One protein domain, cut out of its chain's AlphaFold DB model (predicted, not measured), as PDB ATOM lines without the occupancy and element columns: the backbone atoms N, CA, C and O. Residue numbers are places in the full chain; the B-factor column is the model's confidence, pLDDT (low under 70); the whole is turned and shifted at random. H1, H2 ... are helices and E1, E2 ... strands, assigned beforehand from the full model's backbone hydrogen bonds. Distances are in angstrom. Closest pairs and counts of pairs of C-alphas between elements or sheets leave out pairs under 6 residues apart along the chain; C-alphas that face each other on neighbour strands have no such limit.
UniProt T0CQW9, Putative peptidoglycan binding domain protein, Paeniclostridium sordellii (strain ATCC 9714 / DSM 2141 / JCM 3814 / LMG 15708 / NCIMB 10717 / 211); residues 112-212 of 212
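What this domain is: This is residues 112 to 212 of the 212 residues of the protein "Putative peptidoglycan binding domain protein" of Paeniclostridium sordellii (strain ATCC 9714 / DSM 2141 / JCM 3814 / LMG 15708 / NCIMB 10717 / 211) (UniProt T0CQW9). A two-strand hairpin, E1 and E2, stands at one end of the longest axis, and from it H1 and H3 run off as an open V, with short H2 near both. A long stretch with no named element, residues 184 to 212, folds back toward the hairpin and returns, residues 199 to 204 sticking out. The printed part has 101 residues, with elements in the order H1 H2 E1 E2 H3, an antiparallel sheet E1 - E2, and a mixed class, though only 43 residues are in named elements. The whole is compact, radius of gyration of the C-alphas 14.5 A, and spans 41 by 33 by 25 A.

Where its parts are: Find C-alpha 152 at (-26.767, 36.878, 8.875), where E1 begins, residues 152 to 157; E2 is residues 160 to 165. H3, residues 169 to 183, runs 21.7 A to C-alpha 183 at (-26.333, 54.999, 36.466). Go back to C-alpha 112 at (-32.029, 35.889, 12.350) for H1, residues 112 to 122, 15.3 A long; H2 is residues 137 to 141.

How they stand to each other: Look first at the hairpin of E1 and E2, where N 155 and O 162 are 2.8 A apart, within hydrogen-bond range. The closest C-alphas of H1 and E1, Arg 113 and Ala 153, are 5.3 A apart. H3 touches H1 with residues 169 to 172 alone, closest at the C-alphas of Ile 117 and Val 169, 5.5 A, at a steep tilt of 39 degrees, the same way. H2 is close but not clearly touching H1, with the C-alphas of Ala 120 and Thr 141 closest at 5.5 A. In H1, H2 and H3 every O i to N i+4 pair is within hydrogen-bond range.

The domain as a whole: The C-alphas farthest apart, of Pro 131 and Lys 160, are 41.6 A apart. The printed part has no cut; the link H1 to H2 is long. Confidence is low, pLDDT under 70, at residues 192 to 212.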
ATOM      1  N   ASN A 112     -33.474  35.905  12.123       95.62
ATOM      2  CA  ASN A 112     -32.029  35.889  12.350       95.62
ATOM      3  C   ASN A 112     -31.557  37.053  13.232       95.62
ATOM      4  O   ASN A 112     -30.707  36.854  14.100       95.62
ATOM      5  N   ARG A 113     -32.126  38.252  13.051       93.50
ATOM      6  CA  ARG A 113     -31.822  39.414  13.897       93.50
ATOM      7  C   ARG A 113     -32.285  39.179  15.335       93.50
ATOM      8  O   ARG A 113     -31.531  39.451  16.263       93.50
ATOM      9  N   VAL A 114     -33.488  38.627  15.517       95.31
ATOM     10  CA  VAL A 114     -34.021  38.257  16.841       95.31
ATOM     11  C   VAL A 114     -33.111  37.241  17.528       95.31
ATOM     12  O   VAL A 114     -32.735  37.443  18.679       95.31
ATOM     13  N   HIS A 115     -32.691  36.194  16.811       96.12
ATOM     14  CA  HIS A 115     -31.741  35.197  17.316       96.12
ATOM     15  C   HIS A 115     -30.444  35.840  17.825       96.12
ATOM     16  O   HIS A 115     -29.996  35.536  18.928       96.12
ATOM     17  N   ASN A 116     -29.859  36.759  17.052       94.88
ATOM     18  CA  ASN A 116     -28.626  37.451  17.435       94.88
ATOM     19  C   ASN A 116     -28.805  38.335  18.677       94.88
ATOM     20  O   ASN A 116     -27.926  38.352  19.537       94.88
ATOM     21  N   ILE A 117     -29.930  39.051  18.776       94.62
ATOM     22  CA  ILE A 117     -30.261  39.892  19.937       94.62
ATOM     23  C   ILE A 117     -30.407  39.033  21.190       94.62
ATOM     24  O   ILE A 117     -29.789  39.346  22.202       94.62
ATOM     25  N   ILE A 118     -31.165  37.934  21.114       95.62
ATOM     26  CA  ILE A 118     -31.353  37.011  22.240       95.62
ATOM     27  C   ILE A 118     -30.010  36.437  22.679       95.62
ATOM     28  O   ILE A 118     -29.698  36.471  23.863       95.62
ATOM     29  N   LYS A 119     -29.189  35.967  21.735       95.94
ATOM     30  CA  LYS A 119     -27.866  35.422  22.047       95.94
ATOM     31  C   LYS A 119     -26.980  36.446  22.765       95.94
ATOM     32  O   LYS A 119     -26.362  36.112  23.771       95.94
ATOM     33  N   ALA A 120     -26.923  37.684  22.268       94.06
ATOM     34  CA  ALA A 120     -26.130  38.739  22.894       94.06
ATOM     35  C   ALA A 120     -26.678  39.132  24.280       94.06
ATOM     36  O   ALA A 120     -25.906  39.301  25.224       94.06
ATOM     37  N   ALA A 121     -28.002  39.219  24.432       94.88
ATOM     38  CA  ALA A 121     -28.642  39.480  25.719       94.88
ATOM     39  C   ALA A 121     -28.348  38.363  26.732       94.88
ATOM     40  O   ALA A 121     -27.918  38.645  27.840       94.88
ATOM     41  N   GLN A 122     -28.464  37.093  26.334       95.56
ATOM     42  CA  GLN A 122     -28.145  35.946  27.190       95.56
ATOM     43  C   GLN A 122     -26.690  35.951  27.660       95.56
ATOM     44  O   GLN A 122     -26.427  35.638  28.814       95.56
ATOM     45  N   SER A 123     -25.747  36.347  26.799       94.44
ATOM     46  CA  SER A 123     -24.335  36.446  27.189       94.44
ATOM     47  C   SER A 123     -24.023  37.588  28.159       94.44
ATOM     48  O   SER A 123     -22.916  37.655  28.674       94.44
ATOM     49  N   THR A 124     -24.969  38.501  28.379       92.94
ATOM     50  CA  THR A 124     -24.786  39.708  29.202       92.94
ATOM     51  C   THR A 124     -25.795  39.805  30.345       92.94
ATOM     52  O   THR A 124     -25.858  40.826  31.021       92.94
ATOM     53  N   ASN A 125     -26.577  38.745  30.566       91.38
ATOM     54  CA  ASN A 125     -27.597  38.674  31.605       91.38
ATOM     55  C   ASN A 125     -27.044  38.084  32.912       91.38
ATOM     56  O   ASN A 125     -26.099  37.300  32.879       91.38
ATOM     57  N   ASP A 126     -27.686  38.411  34.038       88.94
ATOM     58  CA  ASP A 126     -27.396  37.881  35.383       88.94
ATOM     59  C   ASP A 126     -25.933  38.052  35.840       88.94
ATOM     60  O   ASP A 126     -25.404  37.240  36.601       88.94
ATOM     61  N   ILE A 127     -25.268  39.115  35.379       91.38
ATOM     62  CA  ILE A 127     -23.901  39.449  35.786       91.38
ATOM     63  C   ILE A 127     -23.959  40.355  37.014       91.38
ATOM     64  O   ILE A 127     -24.538  41.439  36.967       91.38
ATOM     65  N   ILE A 128     -23.324  39.912  38.096       91.38
ATOM     66  CA  ILE A 128     -23.063  40.720  39.287       91.38
ATOM     67  C   ILE A 128     -21.599  41.143  39.220       91.38
ATOM     68  O   ILE A 128     -20.731  40.289  39.056       91.38
ATOM     69  N   LEU A 129     -21.348  42.446  39.329       91.12
ATOM     70  CA  LEU A 129     -20.004  43.006  39.424       91.12
ATOM     71  C   LEU A 129     -19.761  43.444  40.860       91.12
ATOM     72  O   LEU A 129     -20.519  44.247  41.407       91.12
ATOM     73  N   MET A 130     -18.714  42.901  41.462       90.12
ATOM     74  CA  MET A 130     -18.229  43.342  42.760       90.12
ATOM     75  C   MET A 130     -17.410  44.635  42.610       90.12
ATOM     76  O   MET A 130     -16.900  44.914  41.524       90.12
ATOM     77  N   PRO A 131     -17.252  45.434  43.681       89.19
ATOM     78  CA  PRO A 131     -16.434  46.644  43.635       89.19
ATOM     79  C   PRO A 131     -15.027  46.377  43.086       89.19
ATOM     80  O   PRO A 131     -14.353  45.441  43.527       89.19
ATOM     81  N   GLY A 132     -14.589  47.200  42.132       89.62
ATOM     82  CA  GLY A 132     -13.313  47.053  41.428       89.62
ATOM     83  C   GLY A 132     -13.273  45.987  40.324       89.62
ATOM     84  O   GLY A 132     -12.239  45.851  39.670       89.62
ATOM     85  N   GLU A 133     -14.351  45.231  40.092       91.88
ATOM     86  CA  GLU A 133     -14.447  44.339  38.933       91.88
ATOM     87  C   GLU A 133     -14.823  45.094  37.661       91.88
ATOM     88  O   GLU A 133     -15.448  46.154  37.701       91.88
ATOM     89  N   GLU A 134     -14.480  44.490  36.517       91.00
ATOM     90  CA  GLU A 134     -14.774  45.059  35.212       91.00
ATOM     91  C   GLU A 134     -15.614  44.168  34.307       91.00
ATOM     92  O   GLU A 134     -15.289  43.005  34.050       91.00
ATOM     93  N   PHE A 135     -16.654  44.759  33.715       93.38
ATOM     94  CA  PHE A 135     -17.460  44.097  32.694       93.38
ATOM     95  C   PHE A 135     -17.065  44.493  31.276       93.38
ATOM     96  O   PHE A 135     -16.936  45.671  30.955       93.38
ATOM     97  N   SER A 136     -16.994  43.492  30.391       92.62
ATOM     98  CA  SER A 136     -16.769  43.708  28.969       92.62
ATOM     99  C   SER A 136     -17.819  43.093  28.067       92.62
ATOM    100  O   SER A 136     -17.864  41.878  27.875       92.62
ATOM    101  N   TYR A 137     -18.572  43.957  27.388       90.44
ATOM    102  CA  TYR A 137     -19.566  43.545  26.400       90.44
ATOM    103  C   TYR A 137     -18.965  42.715  25.254       90.44
ATOM    104  O   TYR A 137     -19.513  41.682  24.866       90.44
ATOM    105  N   ASN A 138     -17.819  43.137  24.708       88.75
ATOM    106  CA  ASN A 138     -17.157  42.419  23.613       88.75
ATOM    107  C   ASN A 138     -16.617  41.054  24.072       88.75
ATOM    108  O   ASN A 138     -16.741  40.085  23.324       88.75
ATOM    109  N   LYS A 139     -16.059  40.950  25.292       91.00
ATOM    110  CA  LYS A 139     -15.639  39.642  25.835       91.00
ATOM    111  C   LYS A 139     -16.844  38.730  26.060       91.00
ATOM    112  O   LYS A 139     -16.796  37.575  25.661       91.00
ATOM    113  N   ALA A 140     -17.914  39.263  26.646       91.00
ATOM    114  CA  ALA A 140     -19.123  38.513  26.961       91.00
ATOM    115  C   ALA A 140     -19.800  37.954  25.696       91.00
ATOM    116  O   ALA A 140     -20.109  36.769  25.612       91.00
ATOM    117  N   THR A 141     -19.970  38.792  24.672       88.81
ATOM    118  CA  THR A 141     -20.626  38.405  23.409       88.81
ATOM    119  C   THR A 141     -19.737  37.593  22.461       88.81
ATOM    120  O   THR A 141     -20.252  36.858  21.606       88.81
ATOM    121  N   GLY A 142     -18.414  37.722  22.587       89.25
ATOM    122  CA  GLY A 142     -17.428  37.132  21.688       89.25
ATOM    123  C   GLY A 142     -17.510  37.648  20.238       89.25
ATOM    124  O   GLY A 142     -18.276  38.560  19.914       89.25
ATOM    125  N   PRO A 143     -16.732  37.056  19.310       88.50
ATOM    126  CA  PRO A 143     -16.739  37.455  17.904       88.50
ATOM    127  C   PRO A 143     -18.114  37.270  17.248       88.50
ATOM    128  O   PRO A 143     -18.750  36.227  17.404       88.50
ATOM    129  N   ARG A 144     -18.549  38.250  16.450       86.88
ATOM    130  CA  ARG A 144     -19.838  38.251  15.726       86.88
ATOM    131  C   ARG A 144     -19.760  37.422  14.442       86.88
ATOM    132  O   ARG A 144     -19.914  37.942  13.343       86.88
ATOM    133  N   SER A 145     -19.427  36.143  14.583       87.38
ATOM    134  CA  SER A 145     -19.228  35.216  13.470       87.38
ATOM    135  C   SER A 145     -20.255  34.086  13.472       87.38
ATOM    136  O   SER A 145     -20.807  33.715  14.512       87.38
ATOM    137  N   LYS A 146     -20.447  33.468  12.301       88.69
ATOM    138  CA  LYS A 146     -21.255  32.246  12.159       88.69
ATOM    139  C   LYS A 146     -20.743  31.102  13.028       88.69
ATOM    140  O   LYS A 146     -21.545  30.391  13.622       88.69
ATOM    141  N   ALA A 147     -19.420  30.971  13.154       91.75
ATOM    142  CA  ALA A 147     -18.788  29.969  14.013       91.75
ATOM    143  C   ALA A 147     -19.155  30.157  15.493       91.75
ATOM    144  O   ALA A 147     -19.322  29.180  16.211       91.75
ATOM    145  N   ASN A 148     -19.354  31.402  15.932       87.31
ATOM    146  CA  ASN A 148     -19.828  31.700  17.280       87.31
ATOM    147  C   ASN A 148     -21.368  31.638  17.392       87.31
ATOM    148  O   ASN A 148     -21.933  32.017  18.410       87.31
ATOM    149  N   GLY A 149     -22.078  31.171  16.360       93.06
ATOM    150  CA  GLY A 149     -23.532  30.981  16.370       93.06
ATOM    151  C   GLY A 149     -24.358  32.228  16.043       93.06
ATOM    152  O   GLY A 149     -25.574  32.213  16.260       93.06
ATOM    153  N   TYR A 150     -23.734  33.295  15.532       93.38
ATOM    154  CA  TYR A 150     -24.452  34.450  14.988       93.38
ATOM    155  C   TYR A 150     -24.931  34.186  13.560       93.38
ATOM    156  O   TYR A 150     -24.269  33.524  12.763       93.38
ATOM    157  N   LYS A 151     -26.092  34.731  13.215       94.44
ATOM    158  CA  LYS A 151     -26.724  34.580  11.903       94.44
ATOM    159  C   LYS A 151     -26.602  35.861  11.088       94.44
ATOM    160  O   LYS A 151     -26.420  36.945  11.651       94.44
ATOM    161  N   ASP A 152     -26.728  35.726   9.773       93.25
ATOM    162  CA  ASP A 152     -26.767  36.878   8.875       93.25
ATOM    163  C   ASP A 152     -28.101  37.607   9.031       93.25
ATOM    164  O   ASP A 152     -29.173  36.994   9.019       93.25
ATOM    165  N   ALA A 153     -28.015  38.914   9.229       89.56
ATOM    166  CA  ALA A 153     -29.140  39.819   9.374       89.56
ATOM    167  C   ALA A 153     -28.738  41.213   8.858       89.56
ATOM    168  O   ALA A 153     -27.539  41.475   8.719       89.56
ATOM    169  N   PRO A 154     -29.699  42.127   8.636       84.00
ATOM    170  CA  PRO A 154     -29.383  43.475   8.189       84.00
ATOM    171  C   PRO A 154     -28.398  44.183   9.133       84.00
ATOM    172  O   PRO A 154     -28.646  44.318  10.337       84.00
ATOM    173  N   VAL A 155     -27.290  44.643   8.564       79.56
ATOM    174  CA  VAL A 155     -26.258  45.489   9.169       79.56
ATOM    175  C   VAL A 155     -26.085  46.746   8.323       79.56
ATOM    176  O   VAL A 155     -26.416  46.766   7.138       79.56
ATOM    177  N   ILE A 156     -25.559  47.809   8.927       73.75
ATOM    178  CA  ILE A 156     -25.232  49.044   8.213       73.75
ATOM    179  C   ILE A 156     -23.730  49.045   7.959       73.75
ATOM    180  O   ILE A 156     -22.959  49.088   8.911       73.75
ATOM    181  N   VAL A 157     -23.327  49.015   6.691       72.94
ATOM    182  CA  VAL A 157     -21.931  49.092   6.252       72.94
ATOM    183  C   VAL A 157     -21.794  50.271   5.301       72.94
ATOM    184  O   VAL A 157     -22.505  50.341   4.300       72.94
ATOM    185  N   ASN A 158     -20.920  51.229   5.616       72.00
ATOM    186  CA  ASN A 158     -20.695  52.437   4.810       72.00
ATOM    187  C   ASN A 158     -21.998  53.208   4.521       72.00
ATOM    188  O   ASN A 158     -22.245  53.644   3.397       72.00
ATOM    189  N   GLY A 159     -22.881  53.300   5.520       74.75
ATOM    190  CA  GLY A 159     -24.188  53.952   5.390       74.75
ATOM    191  C   GLY A 159     -25.229  53.182   4.564       74.75
ATOM    192  O   GLY A 159     -26.327  53.693   4.361       74.75
ATOM    193  N   LYS A 160     -24.928  51.963   4.099       74.25
ATOM    194  CA  LYS A 160     -25.856  51.111   3.343       74.25
ATOM    195  C   LYS A 160     -26.295  49.911   4.168       74.25
ATOM    196  O   LYS A 160     -25.496  49.321   4.889       74.25
ATOM    197  N   ILE A 161     -27.565  49.537   4.035       81.06
ATOM    198  CA  ILE A 161     -28.087  48.309   4.634       81.06
ATOM    199  C   ILE A 161     -27.691  47.135   3.739       81.06
ATOM    200  O   ILE A 161     -28.003  47.124   2.550       81.06
ATOM    201  N   GLN A 162     -27.018  46.152   4.320       83.56
ATOM    202  CA  GLN A 162     -26.675  44.886   3.679       83.56
ATOM    203  C   GLN A 162     -26.771  43.754   4.699       83.56
ATOM    204  O   GLN A 162     -26.738  44.005   5.903       83.56
ATOM    205  N   ASP A 163     -26.866  42.509   4.247       84.00
ATOM    206  CA  ASP A 163     -26.805  41.375   5.165       84.00
ATOM    207  C   ASP A 163     -25.370  41.136   5.648       84.00
ATOM    208  O   ASP A 163     -24.401  41.199   4.887       84.00
ATOM    209  N   GLY A 164     -25.240  40.863   6.943       84.12
ATOM    210  CA  GLY A 164     -23.972  40.559   7.589       84.12
ATOM    211  C   GLY A 164     -24.172  39.810   8.901       84.12
ATOM    212  O   GLY A 164     -25.246  39.834   9.506       84.12
ATOM    213  N   SER A 165     -23.131  39.109   9.345       86.75
ATOM    214  CA  SER A 165     -23.204  38.315  10.571       86.75
ATOM    215  C   SER A 165     -23.347  39.216  11.800       86.75
ATOM    216  O   SER A 165     -22.647  40.218  11.937       86.75
ATOM    217  N   GLY A 166     -24.262  38.860  12.706       84.12
ATOM    218  CA  GLY A 166     -24.434  39.570  13.977       84.12
ATOM    219  C   GLY A 166     -25.289  40.840  13.904       84.12
ATOM    220  O   GLY A 166     -25.284  41.630  14.849       84.12
ATOM    221  N   GLY A 167     -26.060  41.046  12.830       85.81
ATOM    222  CA  GLY A 167     -27.056  42.121  12.789       85.81
ATOM    223  C   GLY A 167     -27.990  42.064  14.005       85.81
ATOM    224  O   GLY A 167     -28.529  41.005  14.329       85.81
ATOM    225  N   GLY A 168     -28.140  43.200  14.698       86.69
ATOM    226  CA  GLY A 168     -28.896  43.336  15.952       86.69
ATOM    227  C   GLY A 168     -28.043  43.418  17.227       86.69
ATOM    228  O   GLY A 168     -28.499  44.004  18.203       86.69
ATOM    229  N   VAL A 169     -26.795  42.936  17.223       89.88
ATOM    230  CA  VAL A 169     -25.929  42.931  18.423       89.88
ATOM    231  C   VAL A 169     -25.648  44.352  18.934       89.88
ATOM    232  O   VAL A 169     -25.749  44.601  20.132       89.88
ATOM    233  N   CYS A 170     -25.424  45.321  18.038       86.56
ATOM    234  CA  CYS A 170     -25.192  46.720  18.429       86.56
ATOM    235  C   CYS A 170     -26.368  47.348  19.200       86.56
ATOM    236  O   CYS A 170     -26.169  48.241  20.016       86.56
ATOM    237  N   GLN A 171     -27.603  46.883  18.981       88.62
ATOM    238  CA  GLN A 171     -28.750  47.376  19.746       88.62
ATOM    239  C   GLN A 171     -28.630  46.993  21.229       88.62
ATOM    240  O   GLN A 171     -28.957  47.795  22.104       88.62
ATOM    241  N   VAL A 172     -28.140  45.785  21.520       91.06
ATOM    242  CA  VAL A 172     -27.942  45.318  22.898       91.06
ATOM    243  C   VAL A 172     -26.819  46.114  23.565       91.06
ATOM    244  O   VAL A 172     -27.010  46.584  24.683       91.06
ATOM    245  N   SER A 173     -25.705  46.373  22.865       91.56
ATOM    246  CA  SER A 173     -24.640  47.228  23.410       91.56
ATOM    247  C   SER A 173     -25.116  48.649  23.692       91.56
ATOM    248  O   SER A 173     -24.808  49.176  24.751       91.56
ATOM    249  N   THR A 174     -25.906  49.263  22.801       89.50
ATOM    250  CA  THR A 174     -26.499  50.590  23.053       89.50
ATOM    251  C   THR A 174     -27.447  50.564  24.248       89.50
ATOM    252  O   THR A 174     -27.492  51.519  25.017       89.50
ATOM    253  N   THR A 175     -28.183  49.464  24.430       91.69
ATOM    254  CA  THR A 175     -29.098  49.319  25.566       91.69
ATOM    255  C   THR A 175     -28.335  49.321  26.888       91.69
ATOM    256  O   THR A 175     -28.681  50.086  27.783       91.69
ATOM    257  N   ILE A 176     -27.262  48.530  26.979       92.75
ATOM    258  CA  ILE A 176     -26.394  48.483  28.163       92.75
ATOM    259  C   ILE A 176     -25.687  49.828  28.357       92.75
ATOM    260  O   ILE A 176     -25.755  50.388  29.443       92.75
ATOM    261  N   TYR A 177     -25.089  50.388  27.302       92.06
ATOM    262  CA  TYR A 177     -24.376  51.667  27.360       92.06
ATOM    263  C   TYR A 177     -25.243  52.789  27.938       92.06
ATOM    264  O   TYR A 177     -24.807  53.478  28.852       92.06
ATOM    265  N   ASN A 178     -26.482  52.944  27.463       91.81
ATOM    266  CA  ASN A 178     -27.383  53.969  27.987       91.81
ATOM    267  C   ASN A 178     -27.742  53.718  29.458       91.81
ATOM    268  O   ASN A 178     -27.794  54.665  30.232       91.81
ATOM    269  N   SER A 179     -27.958  52.460  29.859       91.69
ATOM    270  CA  SER A 179     -28.220  52.119  31.266       91.69
ATOM    271  C   SER A 179     -27.059  52.539  32.170       91.69
ATOM    272  O   SER A 179     -27.277  53.111  33.229       91.69
ATOM    273  N   VAL A 180     -25.830  52.297  31.718       92.25
ATOM    274  CA  VAL A 180     -24.592  52.600  32.450       92.25
ATOM    275  C   VAL A 180     -24.310  54.097  32.490       92.25
ATOM    276  O   VAL A 180     -23.950  54.645  33.528       92.25
ATOM    277  N   LEU A 181     -24.534  54.779  31.367       90.88
ATOM    278  CA  LEU A 181     -24.402  56.228  31.276       90.88
ATOM    279  C   LEU A 181     -25.336  56.935  32.268       90.88
ATOM    280  O   LEU A 181     -24.941  57.919  32.888       90.88
ATOM    281  N   TYR A 182     -26.562  56.429  32.438       92.69
ATOM    282  CA  TYR A 182     -27.528  56.992  33.381       92.69
ATOM    283  C   TYR A 182     -27.295  56.570  34.835       92.69
ATOM    284  O   TYR A 182     -27.712  57.301  35.727       92.69
ATOM    285  N   SER A 183     -26.627  55.441  35.096       91.62
ATOM    286  CA  SER A 183     -26.333  54.999  36.466       91.62
ATOM    287  C   SER A 183     -25.167  55.752  37.111       91.62
ATOM    288  O   SER A 183     -24.944  55.599  38.308       91.62
ATOM    289  N   GLY A 184     -24.407  56.536  36.335       89.50
ATOM    290  CA  GLY A 184     -23.225  57.252  36.818       89.50
ATOM    291  C   GLY A 184     -22.011  56.354  37.074       89.50
ATOM    292  O   GLY A 184     -21.061  56.798  37.712       89.50
ATOM    293  N   LEU A 185     -22.040  55.107  36.588       89.81
ATOM    294  CA  LEU A 185     -20.895  54.197  36.644       89.81
ATOM    295  C   LEU A 185     -19.786  54.650  35.689       89.81
ATOM    296  O   LEU A 185     -20.046  55.293  34.667       89.81
ATOM    297  N   GLU A 186     -18.548  54.273  35.995       90.50
ATOM    298  CA  GLU A 186     -17.410  54.624  35.156       90.50
ATOM    299  C   GLU A 186     -17.393  53.786  33.870       90.50
ATOM    300  O   GLU A 186     -17.378  52.552  33.882       90.50
ATOM    301  N   ILE A 187     -17.354  54.478  32.730       90.38
ATOM    302  CA  ILE A 187     -17.116  53.871  31.420       90.38
ATOM    303  C   ILE A 187     -15.633  54.044  31.115       90.38
ATOM    304  O   ILE A 187     -15.216  55.098  30.633       90.38
ATOM    305  N   THR A 188     -14.834  53.015  31.383       89.06
ATOM    306  CA  THR A 188     -13.380  53.103  31.190       89.06
ATOM    307  C   THR A 188     -12.981  53.021  29.720       89.06
ATOM    308  O   THR A 188     -11.924  53.520  29.334       89.06
ATOM    309  N   GLN A 189     -13.832  52.432  28.873       83.38
ATOM    310  CA  GLN A 189     -13.577  52.313  27.442       83.38
ATOM    311  C   GLN A 189     -14.858  52.322  26.597       83.38
ATOM    312  O   GLN A 189     -15.824  51.622  26.898       83.38
ATOM    313  N   LEU A 190     -14.841  53.067  25.484       81.19
ATOM    314  CA  LEU A 190     -15.919  53.116  24.493       81.19
ATOM    315  C   LEU A 190     -15.364  52.947  23.072       81.19
ATOM    316  O   LEU A 190     -14.536  53.734  22.621       81.19
ATOM    317  N   GLU A 191     -15.887  51.966  22.335       71.56
ATOM    318  CA  GLU A 191     -15.590  51.766  20.915       71.56
ATOM    319  C   GLU A 191     -16.814  51.992  20.050       71.56
ATOM    320  O   GLU A 191     -17.831  51.300  20.156       71.56
ATOM    321  N   ILE A 192     -16.677  52.925  19.119       65.38
ATOM    322  CA  ILE A 192     -17.710  53.197  18.138       65.38
ATOM    323  C   ILE A 192     -17.533  52.215  16.978       65.38
ATOM    324  O   ILE A 192     -16.601  52.323  16.182       65.38
ATOM    325  N   ILE A 193     -18.467  51.271  16.844       56.12
ATOM    326  CA  ILE A 193     -18.540  50.385  15.678       56.12
ATOM    327  C   ILE A 193     -19.196  51.162  14.527       56.12
ATOM    328  O   ILE A 193     -20.376  50.995  14.226       56.12
ATOM    329  N   LEU A 194     -18.427  52.044  13.888       47.47
ATOM    330  CA  LEU A 194     -18.756  52.557  12.563       47.47
ATOM    331  C   LEU A 194     -18.157  51.589  11.547       47.47
ATOM    332  O   LEU A 194     -16.939  51.498  11.398       47.47
ATOM    333  N   TYR A 195     -19.006  50.854  10.832       42.62
ATOM    334  CA  TYR A 195     -18.566  50.158   9.629       42.62
ATOM    335  C   TYR A 195     -18.141  51.215   8.589       42.62
ATOM    336  O   TYR A 195     -18.978  51.740   7.859       42.62
ATOM    337  N   HIS A 196     -16.839  51.522   8.594       39.53
ATOM    338  CA  HIS A 196     -16.041  52.186   7.555       39.53
ATOM    339  C   HIS A 196     -16.541  53.569   7.059       39.53
ATOM    340  O   HIS A 196     -17.222  53.700   6.042       39.53
ATOM    341  N   LEU A 197     -16.037  54.641   7.685       30.81
ATOM    342  CA  LEU A 197     -15.449  55.736   6.898       30.81
ATOM    343  C   LEU A 197     -13.963  55.394   6.665       30.81
ATOM    344  O   LEU A 197     -13.332  54.741   7.487       30.81
ATOM    345  N   HIS A 198     -13.456  55.753   5.493       32.69
ATOM    346  CA  HIS A 198     -12.271  55.201   4.833       32.69
ATOM    347  C   HIS A 198     -10.927  55.234   5.598       32.69
ATOM    348  O   HIS A 198     -10.563  56.243   6.183       32.69
ATOM    349  N   MET A 199     -10.173  54.144   5.381       30.39
ATOM    350  CA  MET A 199      -8.722  54.012   5.143       30.39
ATOM    351  C   MET A 199      -7.678  54.507   6.157       30.39
ATOM    352  O   MET A 199      -7.560  55.684   6.464       30.39
ATOM    353  N   HIS A 200      -6.775  53.560   6.445       31.20
ATOM    354  CA  HIS A 200      -5.438  53.718   7.013       31.20
ATOM    355  C   HIS A 200      -5.392  54.313   8.417       31.20
ATOM    356  O   HIS A 200      -5.270  55.518   8.583       31.20
ATOM    357  N   LEU A 201      -5.350  53.424   9.417       26.94
ATOM    358  CA  LEU A 201      -4.205  53.247  10.320       26.94
ATOM    359  C   LEU A 201      -4.631  52.393  11.536       26.94
ATOM    360  O   LEU A 201      -5.541  52.750  12.272       26.94
ATOM    361  N   TRP A 202      -3.884  51.300  11.724       26.36
ATOM    362  CA  TRP A 202      -3.517  50.656  12.994       26.36
ATOM    363  C   TRP A 202      -4.238  49.381  13.454       26.36
ATOM    364  O   TRP A 202      -5.443  49.302  13.676       26.36
ATOM    365  N   GLU A 203      -3.381  48.377  13.644       28.11
ATOM    366  CA  GLU A 203      -3.561  47.167  14.426       28.11
ATOM    367  C   GLU A 203      -3.842  47.521  15.896       28.11
ATOM    368  O   GLU A 203      -2.974  48.081  16.565       28.11
ATOM    369  N   LYS A 204      -5.030  47.171  16.407       31.83
ATOM    370  CA  LYS A 204      -5.255  46.470  17.692       31.83
ATOM    371  C   LYS A 204      -6.737  46.501  18.085       31.83
ATOM    372  O   LYS A 204      -7.387  47.540  18.091       31.83
ATOM    373  N   MET A 205      -7.234  45.303  18.390       38.09
ATOM    374  CA  MET A 205      -8.558  44.970  18.931       38.09
ATOM    375  C   MET A 205      -8.833  45.659  20.270       38.09
ATOM    376  O   MET A 205      -7.908  45.785  21.069       38.09
ATOM    377  N   LEU A 206     -10.095  45.989  20.565       36.47
ATOM    378  CA  LEU A 206     -10.467  46.688  21.797       36.47
ATOM    379  C   LEU A 206     -11.825  46.166  22.392       36.47
ATOM    380  O   LEU A 206     -12.592  45.445  21.741       36.47
ATOM    381  N   GLN A 207     -12.028  46.379  23.705       34.41
ATOM    382  CA  GLN A 207     -13.030  45.800  24.621       34.41
ATOM    383  C   GLN A 207     -13.791  46.913  25.382       34.41
ATOM    384  O   GLN A 207     -13.151  47.812  25.896       34.41
ATOM    385  N   LEU A 208     -15.115  46.839  25.595       33.06
ATOM    386  CA  LEU A 208     -15.730  47.653  26.675       33.06
ATOM    387  C   LEU A 208     -15.147  47.184  28.022       33.06
ATOM    388  O   LEU A 208     -15.045  45.978  28.191       33.06
ATOM    389  N   LEU A 209     -14.785  48.066  28.946       29.42
ATOM    390  CA  LEU A 209     -14.539  47.773  30.367       29.42
ATOM    391  C   LEU A 209     -15.401  48.780  31.163       29.42
ATOM    392  O   LEU A 209     -15.660  49.888  30.683       29.42
ATOM    393  N   MET A 210     -15.894  48.394  32.336       34.00
ATOM    394  CA  MET A 210     -16.675  49.256  33.236       34.00
ATOM    395  C   MET A 210     -16.230  49.005  34.667       34.00
ATOM    396  O   MET A 210     -16.277  47.848  35.053       34.00
ATOM    397  N   ILE A 211     -15.870  50.032  35.436       26.98
ATOM    398  CA  ILE A 211     -15.468  49.908  36.850       26.98
ATOM    399  C   ILE A 211     -16.616  50.405  37.749       26.98
ATOM    400  O   ILE A 211     -17.279  51.392  37.411       26.98
ATOM    401  N   ILE A 212     -16.853  49.714  38.874       36.03
ATOM    402  CA  ILE A 212     -17.700  50.166  40.000       36.03
ATOM    403  C   ILE A 212     -16.817  50.514  41.196       36.03
ATOM    404  O   ILE A 212     -16.001  49.641  41.584       36.03
TER     405      ILE A 212